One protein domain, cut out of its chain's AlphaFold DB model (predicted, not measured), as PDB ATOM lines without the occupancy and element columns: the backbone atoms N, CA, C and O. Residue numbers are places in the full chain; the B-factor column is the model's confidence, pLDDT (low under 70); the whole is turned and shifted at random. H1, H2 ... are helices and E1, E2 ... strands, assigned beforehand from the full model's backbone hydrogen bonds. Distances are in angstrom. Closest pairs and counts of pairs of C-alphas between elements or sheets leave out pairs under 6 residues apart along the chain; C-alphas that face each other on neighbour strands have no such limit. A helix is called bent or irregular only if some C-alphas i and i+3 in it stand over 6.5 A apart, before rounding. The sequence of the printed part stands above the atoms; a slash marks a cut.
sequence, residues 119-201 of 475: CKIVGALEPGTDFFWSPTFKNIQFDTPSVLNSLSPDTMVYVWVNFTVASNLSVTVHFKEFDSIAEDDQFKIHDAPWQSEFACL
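This is residues 119 to 201 of the 475 residues of an uncharacterized protein of Diploscapter pachys (UniProt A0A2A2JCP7). One strongly twisted sheet of five strands, curled like part of a barrel, makes the body; its edges E3 and E5 come near each other at one place, and H1 sits beside the strands. The long hairpin E4 and E5 reaches one end of the longest axis, and the short helices H2 and H3, meeting at a corner, lie toward the other. The 83 printed residues hold E1, E2, E3, H1, E4, E5, H2 and H3 in that order; the sheet runs E3, E2, E1, E4, E5, all antiparallel, and the class is mixed, helices and strands. The whole is compact, with a radius of gyration of the C-alphas of 12.9 A, yet elongated, spanning 43 by 24 by 23 A.

Start at E1, residues 119 to 125, and go on to E2, residues 132 to 134, and E3, residues 138 to 140: they form a meander, each strand the antiparallel neighbour of the one before. Look for N 124 and O 133 at 2.8 A between E1 and E2, and N 138 and O 134 at 2.7 A between E2 and E3. H1, residues 145 to 150, is on the sheet at a height of 8.0 A, over none of its strands, and near E5, residues 171 to 181. The pairing of E1 is staggered: residues 124 to 125 pair with E2, and residues 119 to 123 with E4, residues 157 to 165, where N 121 and O 159 are 2.9 A apart. E4 and E5 form a hairpin, with N 162 and O 174 at 2.9 A; E5 bends by 69 degrees at residue 177. H2, residues 186 to 191, is on the sheet and only just over E1, with 3 of its C-alphas falling there; the closest C-alphas, of Ala 124 and Ile 189, are 7.2 A apart. H3, residues 193 to 198, is irregular, C-alphas 194 and 197 being 7.2 A apart; it and H2 only just touch, with 3 pairs of C-alphas within 8 A, only at the corner. O i to N i+4 pairs within hydrogen-bond range number 0 of 2 in each helix; O i to N i+3 pairs number 1 of 3 in H1, 3 of 3 in H2 and 1 of 3 in H3.

Find C-alpha 119 at (29.842, -22.664, 11.947), where E1 begins its 17.7 A. E2 covers 6.6 A, E3 6.9 A and H1 9.8 A. E4 runs 24.7 A from C-alpha 157 at (33.365, -12.409, 4.271), and E5 covers 25.9 A. H2 covers 10.6 A, and H3 10.3 A to C-alpha 198 at (46.051, -13.527, -11.181).

The C-alphas farthest apart, of Ser 167 and Leu 201, are 43.6 A apart. The printed part has no cut, and no link is long. The model's pLDDT is under 70 at residues 138 to 139, 143 to 150 and 196 to 201.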
ATOM      1  N   CYS A 119      28.446 -22.801  12.346       82.62
ATOM      2  CA  CYS A 119      29.842 -22.664  11.947       82.62
ATOM      3  C   CYS A 119      30.068 -21.268  11.379       82.62
ATOM      4  O   CYS A 119      29.311 -20.842  10.504       82.62
ATOM      5  N   LYS A 120      31.109 -20.576  11.845       85.12
ATOM      6  CA  LYS A 120      31.586 -19.359  11.190       85.12
ATOM      7  C   LYS A 120      32.586 -19.767  10.120       85.12
ATOM      8  O   LYS A 120      33.648 -20.293  10.437       85.12
ATOM      9  N   ILE A 121      32.245 -19.523   8.863       85.50
ATOM     10  CA  ILE A 121      33.113 -19.824   7.727       85.50
ATOM     11  C   ILE A 121      33.518 -18.531   7.034       85.50
ATOM     12  O   ILE A 121      32.758 -17.564   7.017       85.50
ATOM     13  N   VAL A 122      34.716 -18.525   6.461       87.12
ATOM     14  CA  VAL A 122      35.209 -17.427   5.632       87.12
ATOM     15  C   VAL A 122      35.136 -17.817   4.164       87.12
ATOM     16  O   VAL A 122      35.398 -18.974   3.829       87.12
ATOM     17  N   GLY A 123      34.779 -16.885   3.291       88.25
ATOM     18  CA  GLY A 123      34.692 -17.154   1.860       88.25
ATOM     19  C   GLY A 123      34.255 -15.951   1.039       88.25
ATOM     20  O   GLY A 123      34.068 -14.871   1.590       88.25
ATOM     21  N   ALA A 124      34.100 -16.130  -0.266       85.56
ATOM     22  CA  ALA A 124      33.706 -15.087  -1.204       85.56
ATOM     23  C   ALA A 124      32.754 -15.629  -2.272       85.56
ATOM     24  O   ALA A 124      32.772 -16.816  -2.596       85.56
ATOM     25  N   LEU A 125      31.932 -14.739  -2.826       83.19
ATOM     26  CA  LEU A 125      31.059 -15.057  -3.950       83.19
ATOM     27  C   LEU A 125      31.853 -15.024  -5.260       83.19
ATOM     28  O   LEU A 125      32.566 -14.050  -5.525       83.19
ATOM     29  N   GLU A 126      31.691 -16.059  -6.076       81.38
ATOM     30  CA  GLU A 126      32.220 -16.094  -7.437       81.38
ATOM     31  C   GLU A 126      31.538 -15.016  -8.307       81.38
ATOM     32  O   GLU A 126      30.304 -14.922  -8.328       81.38
ATOM     33  N   PRO A 127      32.305 -14.192  -9.044       77.38
ATOM     34  CA  PRO A 127      31.756 -13.141  -9.891       77.38
ATOM     35  C   PRO A 127      30.700 -13.646 -10.879       77.38
ATOM     36  O   PRO A 127      30.951 -14.530 -11.692       77.38
ATOM     37  N   GLY A 128      29.517 -13.028 -10.849       71.25
ATOM     38  CA  GLY A 128      28.441 -13.327 -11.799       71.25
ATOM     39  C   GLY A 128      27.727 -14.661 -11.563       71.25
ATOM     40  O   GLY A 128      26.948 -15.072 -12.423       71.25
ATOM     41  N   THR A 129      27.962 -15.318 -10.426       75.38
ATOM     42  CA  THR A 129      27.279 -16.559 -10.044       75.38
ATOM     43  C   THR A 129      26.748 -16.486  -8.608       75.38
ATOM     44  O   THR A 129      27.019 -15.534  -7.877       75.38
ATOM     45  N   ASP A 130      26.014 -17.522  -8.200       73.25
ATOM     46  CA  ASP A 130      25.507 -17.679  -6.835       73.25
ATOM     47  C   ASP A 130      26.421 -18.604  -5.986       73.25
ATOM     48  O   ASP A 130      26.021 -19.081  -4.918       73.25
ATOM     49  N   PHE A 131      27.633 -18.915  -6.468       77.94
ATOM     50  CA  PHE A 131      28.544 -19.860  -5.818       77.94
ATOM     51  C   PHE A 131      29.418 -19.191  -4.765       77.94
ATOM     52  O   PHE A 131      30.132 -18.227  -5.038       77.94
ATOM     53  N   PHE A 132      29.412 -19.753  -3.557       82.62
ATOM     54  CA  PHE A 132      30.254 -19.285  -2.466       82.62
ATOM     55  C   PHE A 132      31.477 -20.186  -2.312       82.62
ATOM     56  O   PHE A 132      31.382 -21.353  -1.925       82.62
ATOM     57  N   TRP A 133      32.649 -19.633  -2.584       86.06
ATOM     58  CA  TRP A 133      33.923 -20.296  -2.353       86.06
ATOM     59  C   TRP A 133      34.400 -20.048  -0.928       86.06
ATOM     60  O   TRP A 133      34.280 -18.944  -0.409       86.06
ATOM     61  N   SER A 134      34.991 -21.059  -0.300       84.69
ATOM     62  CA  SER A 134      35.608 -20.941   1.024       84.69
ATOM     63  C   SER A 134      36.963 -21.641   1.016       84.69
ATOM     64  O   SER A 134      37.023 -22.767   0.538       84.69
ATOM     65  N   PRO A 135      38.032 -21.086   1.610       77.12
ATOM     66  CA  PRO A 135      39.314 -21.786   1.717       77.12
ATOM     67  C   PRO A 135      39.190 -23.169   2.377       77.12
ATOM     68  O   PRO A 135      39.877 -24.114   1.993       77.12
ATOM     69  N   THR A 136      38.275 -23.297   3.345       76.38
ATOM     70  CA  THR A 136      38.075 -24.521   4.132       76.38
ATOM     71  C   THR A 136      37.236 -25.567   3.401       76.38
ATOM     72  O   THR A 136      37.538 -26.753   3.473       76.38
ATOM     73  N   PHE A 137      36.178 -25.144   2.704       73.25
ATOM     74  CA  PHE A 137      35.198 -26.056   2.087       73.25
ATOM     75  C   PHE A 137      35.265 -26.083   0.556       73.25
ATOM     76  O   PHE A 137      34.528 -26.832  -0.078       73.25
ATOM     77  N   LYS A 138      36.154 -25.268  -0.020       66.81
ATOM     78  CA  LYS A 138      36.418 -24.985  -1.434       66.81
ATOM     79  C   LYS A 138      35.196 -24.572  -2.252       66.81
ATOM     80  O   LYS A 138      35.248 -23.486  -2.789       66.81
ATOM     81  N   ASN A 139      34.074 -25.283  -2.281       67.88
ATOM     82  CA  ASN A 139      32.845 -24.787  -2.913       67.88
ATOM     83  C   ASN A 139      31.616 -25.138  -2.075       67.88
ATOM     84  O   ASN A 139      31.352 -26.307  -1.796       67.88
ATOM     85  N   ILE A 140      30.856 -24.117  -1.684       73.12
ATOM     86  CA  ILE A 140      29.609 -24.243  -0.935       73.12
ATOM     87  C   ILE A 140      28.479 -23.719  -1.810       73.12
ATOM     88  O   ILE A 140      28.463 -22.554  -2.209       73.12
ATOM     89  N   GLN A 141      27.500 -24.583  -2.059       74.12
ATOM     90  CA  GLN A 141      26.220 -24.161  -2.599       74.12
ATOM     91  C   GLN A 141      25.224 -24.043  -1.451       74.12
ATOM     92  O   GLN A 141      24.978 -25.004  -0.721       74.12
ATOM     93  N   PHE A 142      24.670 -22.848  -1.291       73.69
ATOM     94  CA  PHE A 142      23.620 -22.607  -0.317       73.69
ATOM     95  C   PHE A 142      22.252 -22.943  -0.907       73.69
ATOM     96  O   PHE A 142      21.992 -22.730  -2.089       73.69
ATOM     97  N   ASP A 143      21.357 -23.426  -0.055       67.50
ATOM     98  CA  ASP A 143      19.951 -23.683  -0.380       67.50
ATOM     99  C   ASP A 143      19.149 -22.410  -0.718       67.50
ATOM    100  O   ASP A 143      18.103 -22.474  -1.362       67.50
ATOM    101  N   THR A 144      19.649 -21.245  -0.300       65.19
ATOM    102  CA  THR A 144      19.024 -19.925  -0.455       65.19
ATOM    103  C   THR A 144      19.962 -18.934  -1.169       65.19
ATOM    104  O   THR A 144      20.433 -17.968  -0.567       65.19
ATOM    105  N   PRO A 145      20.237 -19.132  -2.475       63.59
ATOM    106  CA  PRO A 145      21.242 -18.360  -3.216       63.59
ATOM    107  C   PRO A 145      20.933 -16.858  -3.320       63.59
ATOM    108  O   PRO A 145      21.842 -16.033  -3.333       63.59
ATOM    109  N   SER A 146      19.653 -16.468  -3.296       63.69
ATOM    110  CA  SER A 146      19.216 -15.070  -3.468       63.69
ATOM    111  C   SER A 146      19.793 -14.093  -2.440       63.69
ATOM    112  O   SER A 146      19.950 -12.907  -2.725       63.69
ATOM    113  N   VAL A 147      20.121 -14.587  -1.249       62.94
ATOM    114  CA  VAL A 147      20.744 -13.811  -0.178       62.94
ATOM    115  C   VAL A 147      22.163 -13.373  -0.550       62.94
ATOM    116  O   VAL A 147      22.587 -12.266  -0.208       62.94
ATOM    117  N   LEU A 148      22.884 -14.212  -1.284       66.56
ATOM    118  CA  LEU A 148      24.289 -14.002  -1.613       66.56
ATOM    119  C   LEU A 148      24.467 -13.005  -2.749       66.56
ATOM    120  O   LEU A 148      25.473 -12.312  -2.771       66.56
ATOM    121  N   ASN A 149      23.460 -12.834  -3.606       66.00
ATOM    122  CA  ASN A 149      23.500 -11.897  -4.739       66.00
ATOM    123  C   ASN A 149      23.582 -10.434  -4.290       66.00
ATOM    124  O   ASN A 149      23.864  -9.536  -5.087       66.00
ATOM    125  N   SER A 150      23.324 -10.182  -3.003       65.06
ATOM    126  CA  SER A 150      23.608  -8.891  -2.398       65.06
ATOM    127  C   SER A 150      25.115  -8.646  -2.264       65.06
ATOM    128  O   SER A 150      25.533  -7.530  -2.553       65.06
ATOM    129  N   LEU A 151      25.930  -9.658  -1.947       71.25
ATOM    130  CA  LEU A 151      27.360  -9.518  -1.666       71.25
ATOM    131  C   LEU A 151      28.145  -8.998  -2.872       71.25
ATOM    132  O   LEU A 151      27.855  -9.297  -4.030       71.25
ATOM    133  N   SER A 152      29.179  -8.206  -2.582       71.81
ATOM    134  CA  SER A 152      30.163  -7.879  -3.608       71.81
ATOM    135  C   SER A 152      30.955  -9.140  -3.948       71.81
ATOM    136  O   SER A 152      31.451  -9.785  -3.018       71.81
ATOM    137  N   PRO A 153      31.130  -9.470  -5.239       72.50
ATOM    138  CA  PRO A 153      32.075 -10.507  -5.621       72.50
ATOM    139  C   PRO A 153      33.494 -10.127  -5.174       72.50
ATOM    140  O   PRO A 153      33.770  -8.956  -4.875       72.50
ATOM    141  N   ASP A 154      34.365 -11.131  -5.083       74.19
ATOM    142  CA  ASP A 154      35.783 -10.998  -4.702       74.19
ATOM    143  C   ASP A 154      36.049 -10.362  -3.327       74.19
ATOM    144  O   ASP A 154      37.157  -9.918  -3.035       74.19
ATOM    145  N   THR A 155      35.043 -10.311  -2.455       79.25
ATOM    146  CA  THR A 155      35.200  -9.821  -1.082       79.25
ATOM    147  C   THR A 155      35.137 -10.994  -0.120       79.25
ATOM    148  O   THR A 155      34.128 -11.700  -0.080       79.25
ATOM    149  N   MET A 156      36.189 -11.189   0.681       85.25
ATOM    150  CA  MET A 156      36.179 -12.228   1.712       85.25
ATOM    151  C   MET A 156      35.278 -11.803   2.869       85.25
ATOM    152  O   MET A 156      35.373 -10.699   3.411       85.25
ATOM    153  N   VAL A 157      34.377 -12.683   3.263       86.31
ATOM    154  CA  VAL A 157      33.365 -12.409   4.271       86.31
ATOM    155  C   VAL A 157      33.234 -13.582   5.216       86.31
ATOM    156  O   VAL A 157      33.390 -14.739   4.823       86.31
ATOM    157  N   TYR A 158      32.921 -13.279   6.468       87.25
ATOM    158  CA  TYR A 158      32.503 -14.275   7.429       87.25
ATOM    159  C   TYR A 158      30.989 -14.447   7.387       87.25
ATOM    160  O   TYR A 158      30.229 -13.483   7.520       87.25
ATOM    161  N   VAL A 159      30.551 -15.695   7.267       85.75
ATOM    162  CA  VAL A 159      29.137 -16.072   7.291       85.75
ATOM    163  C   VAL A 159      28.906 -17.191   8.295       85.75
ATOM    164  O   VAL A 159      29.761 -18.053   8.509       85.75
ATOM    165  N   TRP A 160      27.738 -17.167   8.923       86.00
ATOM    166  CA  TRP A 160      27.265 -18.239   9.780       86.00
ATOM    167  C   TRP A 160      26.459 -19.224   8.954       86.00
ATOM    168  O   TRP A 160      25.531 -18.844   8.235       86.00
ATOM    169  N   VAL A 161      26.796 -20.501   9.095       85.19
ATOM    170  CA  VAL A 161      26.145 -21.588   8.366       85.19
ATOM    171  C   VAL A 161      25.751 -22.713   9.309       85.19
ATOM    172  O   VAL A 161      26.321 -22.883  10.389       85.19
ATOM    173  N   ASN A 162      24.761 -23.487   8.892       84.94
ATOM    174  CA  ASN A 162      24.376 -24.737   9.527       84.94
ATOM    175  C   ASN A 162      24.493 -25.878   8.512       84.94
ATOM    176  O   ASN A 162      24.318 -25.662   7.318       84.94
ATOM    177  N   PHE A 163      24.747 -27.091   8.983       82.50
ATOM    178  CA  PHE A 163      24.876 -28.273   8.139       82.50
ATOM    179  C   PHE A 163      23.787 -29.277   8.504       82.50
ATOM    180  O   PHE A 163      23.488 -29.480   9.682       82.50
ATOM    181  N   THR A 164      23.208 -29.927   7.502       82.00
ATOM    182  CA  THR A 164      22.301 -31.063   7.693       82.00
ATOM    183  C   THR A 164      22.828 -32.274   6.943       82.00
ATOM    184  O   THR A 164      23.466 -32.139   5.902       82.00
ATOM    185  N   VAL A 165      22.596 -33.465   7.495       82.69
ATOM    186  CA  VAL A 165      23.043 -34.734   6.910       82.69
ATOM    187  C   VAL A 165      21.813 -35.560   6.560       82.69
ATOM    188  O   VAL A 165      20.971 -35.816   7.423       82.69
ATOM    189  N   ALA A 166      21.692 -35.950   5.295       83.00
ATOM    190  CA  ALA A 166      20.635 -36.837   4.826       83.00
ATOM    191  C   ALA A 166      20.981 -38.315   5.087       83.00
ATOM    192  O   ALA A 166      22.113 -38.665   5.416       83.00
ATOM    193  N   SER A 167      20.009 -39.214   4.909       80.50
ATOM    194  CA  SER A 167      20.175 -40.657   5.161       80.50
ATOM    195  C   SER A 167      21.210 -41.342   4.262       80.50
ATOM    196  O   SER A 167      21.767 -42.366   4.637       80.50
ATOM    197  N   ASN A 168      21.485 -40.780   3.085       81.62
ATOM    198  CA  ASN A 168      22.527 -41.223   2.154       81.62
ATOM    199  C   ASN A 168      23.902 -40.581   2.443       81.62
ATOM    200  O   ASN A 168      24.780 -40.621   1.580       81.62
ATOM    201  N   LEU A 169      24.064 -39.956   3.615       81.69
ATOM    202  CA  LEU A 169      25.255 -39.226   4.057       81.69
ATOM    203  C   LEU A 169      25.570 -37.953   3.254       81.69
ATOM    204  O   LEU A 169      26.634 -37.365   3.461       81.69
ATOM    205  N   SER A 170      24.681 -37.495   2.363       82.50
ATOM    206  CA  SER A 170      24.874 -36.212   1.680       82.50
ATOM    207  C   SER A 170      24.686 -35.057   2.656       82.50
ATOM    208  O   SER A 170      23.711 -35.038   3.415       82.50
ATOM    209  N   VAL A 171      25.592 -34.088   2.608       80.50
ATOM    210  CA  VAL A 171      25.574 -32.916   3.479       80.50
ATOM    211  C   VAL A 171      25.054 -31.701   2.720       80.50
ATOM    212  O   VAL A 171      25.576 -31.362   1.660       80.50
ATOM    213  N   THR A 172      24.064 -31.022   3.294       81.06
ATOM    214  CA  THR A 172      23.536 -29.751   2.780       81.06
ATOM    215  C   THR A 172      23.950 -28.612   3.703       81.06
ATOM    216  O   THR A 172      23.852 -28.729   4.928       81.06
ATOM    217  N   VAL A 173      24.405 -27.502   3.116       82.19
ATOM    218  CA  VAL A 173      24.815 -26.299   3.848       82.19
ATOM    219  C   VAL A 173      23.720 -25.242   3.756       82.19
ATOM    220  O   VAL A 173      23.300 -24.842   2.672       82.19
ATOM    221  N   HIS A 174      23.271 -24.773   4.911       83.44
ATOM    222  CA  HIS A 174      22.229 -23.766   5.054       83.44
ATOM    223  C   HIS A 174      22.856 -22.450   5.490       83.44
ATOM    224  O   HIS A 174      23.519 -22.380   6.532       83.44
ATOM    225  N   PHE A 175      22.627 -21.395   4.714       84.31
ATOM    226  CA  PHE A 175      23.036 -20.052   5.101       84.31
ATOM    227  C   PHE A 175      22.176 -19.577   6.278       84.31
ATOM    228  O   PHE A 175      20.951 -19.714   6.256       84.31
ATOM    229  N   LYS A 176      22.800 -19.003   7.314       82.56
ATOM    230  CA  LYS A 176      22.071 -18.400   8.435       82.56
ATOM    231  C   LYS A 176      22.067 -16.885   8.349       82.56
ATOM    232  O   LYS A 176      21.002 -16.281   8.267       82.56
ATOM    233  N   GLU A 177      23.248 -16.285   8.435       81.31
ATOM    234  CA  GLU A 177      23.420 -14.838   8.404       81.31
ATOM    235  C   GLU A 177      24.861 -14.463   8.066       81.31
ATOM    236  O   GLU A 177      25.796 -15.246   8.240       81.31
ATOM    237  N   PHE A 178      25.037 -13.234   7.604       82.12
ATOM    238  CA  PHE A 178      26.352 -12.636   7.470       82.12
ATOM    239  C   PHE A 178      26.839 -12.147   8.834       82.12
ATOM    240  O   PHE A 178      26.062 -11.576   9.598       82.12
ATOM    241  N   ASP A 179      28.125 -12.330   9.118       83.38
ATOM    242  CA  ASP A 179      28.745 -11.839  10.346       83.38
ATOM    243  C   ASP A 179      29.466 -10.507  10.121       83.38
ATOM    244  O   ASP A 179      29.097  -9.485  10.696       83.38
ATOM    245  N   SER A 180      30.510 -10.521   9.293       81.69
ATOM    246  CA  SER A 180      31.423  -9.391   9.111       81.69
ATOM    247  C   SER A 180      32.292  -9.565   7.863       81.69
ATOM    248  O   SER A 180      32.398 -10.656   7.304       81.69
ATOM    249  N   ILE A 181      32.925  -8.481   7.413       81.69
ATOM    250  CA  ILE A 181      33.985  -8.555   6.400       81.69
ATOM    251  C   ILE A 181      35.205  -9.208   7.046       81.69
ATOM    252  O   ILE A 181      35.576  -8.856   8.165       81.69
ATOM    253  N   ALA A 182      35.828 -10.149   6.344       83.38
ATOM    254  CA  ALA A 182      36.980 -10.869   6.858       83.38
ATOM    255  C   ALA A 182      38.267 -10.108   6.529       83.38
ATOM    256  O   ALA A 182      38.954 -10.443   5.569       83.38
ATOM    257  N   GLU A 183      38.526  -9.019   7.254       77.12
ATOM    258  CA  GLU A 183      39.630  -8.080   6.988       77.12
ATOM    259  C   GLU A 183      40.985  -8.792   6.899       77.12
ATOM    260  O   GLU A 183      41.677  -8.678   5.888       77.12
ATOM    261  N   ASP A 184      41.300  -9.599   7.913       76.69
ATOM    262  CA  ASP A 184      42.571 -10.319   8.007       76.69
ATOM    263  C   ASP A 184      42.675 -11.447   6.980       76.69
ATOM    264  O   ASP A 184      43.771 -11.820   6.601       76.69
ATOM    265  N   ASP A 185      41.552 -11.975   6.490       78.31
ATOM    266  CA  ASP A 185      41.513 -13.098   5.549       78.31
ATOM    267  C   ASP A 185      41.329 -12.657   4.096       78.31
ATOM    268  O   ASP A 185      41.228 -13.516   3.214       78.31
ATOM    269  N   GLN A 186      41.290 -11.348   3.806       78.56
ATOM    270  CA  GLN A 186      41.080 -10.887   2.435       78.56
ATOM    271  C   GLN A 186      42.126 -11.483   1.478       78.56
ATOM    272  O   GLN A 186      41.787 -11.742   0.323       78.56
ATOM    273  N   PHE A 187      43.362 -11.743   1.941       71.44
ATOM    274  CA  PHE A 187      44.450 -12.359   1.161       71.44
ATOM    275  C   PHE A 187      44.099 -13.734   0.582       71.44
ATOM    276  O   PHE A 187      44.570 -14.078  -0.498       71.44
ATOM    277  N   LYS A 188      43.218 -14.491   1.241       76.62
ATOM    278  CA  LYS A 188      42.871 -15.853   0.825       76.62
ATOM    279  C   LYS A 188      42.105 -15.900  -0.493       76.62
ATOM    280  O   LYS A 188      42.084 -16.945  -1.121       76.62
ATOM    281  N   ILE A 189      41.522 -14.789  -0.958       77.81
ATOM    282  CA  ILE A 189      40.798 -14.745  -2.240       77.81
ATOM    283  C   ILE A 189      41.644 -15.228  -3.430       77.81
ATOM    284  O   ILE A 189      41.086 -15.734  -4.393       77.81
ATOM    285  N   HIS A 190      42.978 -15.135  -3.367       71.38
ATOM    286  CA  HIS A 190      43.869 -15.637  -4.421       71.38
ATOM    287  C   HIS A 190      43.819 -17.153  -4.605       71.38
ATOM    288  O   HIS A 190      44.087 -17.642  -5.700       71.38
ATOM    289  N   ASP A 191      43.433 -17.887  -3.563       75.69
ATOM    290  CA  ASP A 191      43.246 -19.333  -3.644       75.69
ATOM    291  C   ASP A 191      41.906 -19.695  -4.318       75.69
ATOM    292  O   ASP A 191      41.612 -20.880  -4.523       75.69
ATOM    293  N   ALA A 192      41.075 -18.698  -4.657       78.81
ATOM    294  CA  ALA A 192      39.806 -18.916  -5.333       78.81
ATOM    295  C   ALA A 192      40.023 -19.385  -6.787       78.81
ATOM    296  O   ALA A 192      40.867 -18.840  -7.502       78.81
ATOM    297  N   PRO A 193      39.229 -20.354  -7.284       77.75
ATOM    298  CA  PRO A 193      39.411 -20.947  -8.606       77.75
ATOM    299  C   PRO A 193      39.422 -19.941  -9.764       77.75
ATOM    300  O   PRO A 193      40.196 -20.104 -10.707       77.75
ATOM    301  N   TRP A 194      38.595 -18.896  -9.695       77.25
ATOM    302  CA  TRP A 194      38.491 -17.863 -10.735       77.25
ATOM    303  C   TRP A 194      39.574 -16.780 -10.636       77.25
ATOM    304  O   TRP A 194      39.737 -15.998 -11.565       77.25
ATOM    305  N   GLN A 195      40.339 -16.743  -9.542       73.19
ATOM    306  CA  GLN A 195      41.487 -15.845  -9.373       73.19
ATOM    307  C   GLN A 195      42.794 -16.465  -9.897       73.19
ATOM    308  O   GLN A 195      43.841 -15.821  -9.866       73.19
ATOM    309  N   SER A 196      42.745 -17.698 -10.419       57.38
ATOM    310  CA  SER A 196      43.912 -18.461 -10.887       57.38
ATOM    311  C   SER A 196      44.702 -17.795 -12.024       57.38
ATOM    312  O   SER A 196      45.903 -18.031 -12.138       57.38
ATOM    313  N   GLU A 197      44.089 -16.904 -12.807       51.22
ATOM    314  CA  GLU A 197      44.792 -16.091 -13.816       51.22
ATOM    315  C   GLU A 197      45.630 -14.949 -13.200       51.22
ATOM    316  O   GLU A 197      46.531 -14.419 -13.849       51.22
ATOM    317  N   PHE A 198      45.388 -14.606 -11.929       46.03
ATOM    318  CA  PHE A 198      46.051 -13.527 -11.181       46.03
ATOM    319  C   PHE A 198      46.951 -14.038 -10.035       46.03
ATOM    320  O   PHE A 198      47.513 -13.237  -9.286       46.03
ATOM    321  N   ALA A 199      47.117 -15.359  -9.900       39.19
ATOM    322  CA  ALA A 199      47.714 -16.060  -8.752       39.19
ATOM    323  C   ALA A 199      49.234 -15.860  -8.523       39.19
ATOM    324  O   ALA A 199      49.846 -16.593  -7.751       39.19
ATOM    325  N   CYS A 200      49.864 -14.869  -9.158       39.12
ATOM    326  CA  CYS A 200      51.295 -14.585  -8.999       39.12
ATOM    327  C   CYS A 200      51.604 -13.445  -8.018       39.12
ATOM    328  O   CYS A 200      52.755 -13.015  -7.945       39.12
ATOM    329  N   LEU A 201      50.617 -12.923  -7.285       39.38
ATOM    330  CA  LEU A 201      50.882 -11.904  -6.273       39.38
ATOM    331  C   LEU A 201      51.209 -12.590  -4.941       39.38
ATOM    332  O   LEU A 201      50.329 -13.246  -4.381       39.38
TER     333      LEU A 201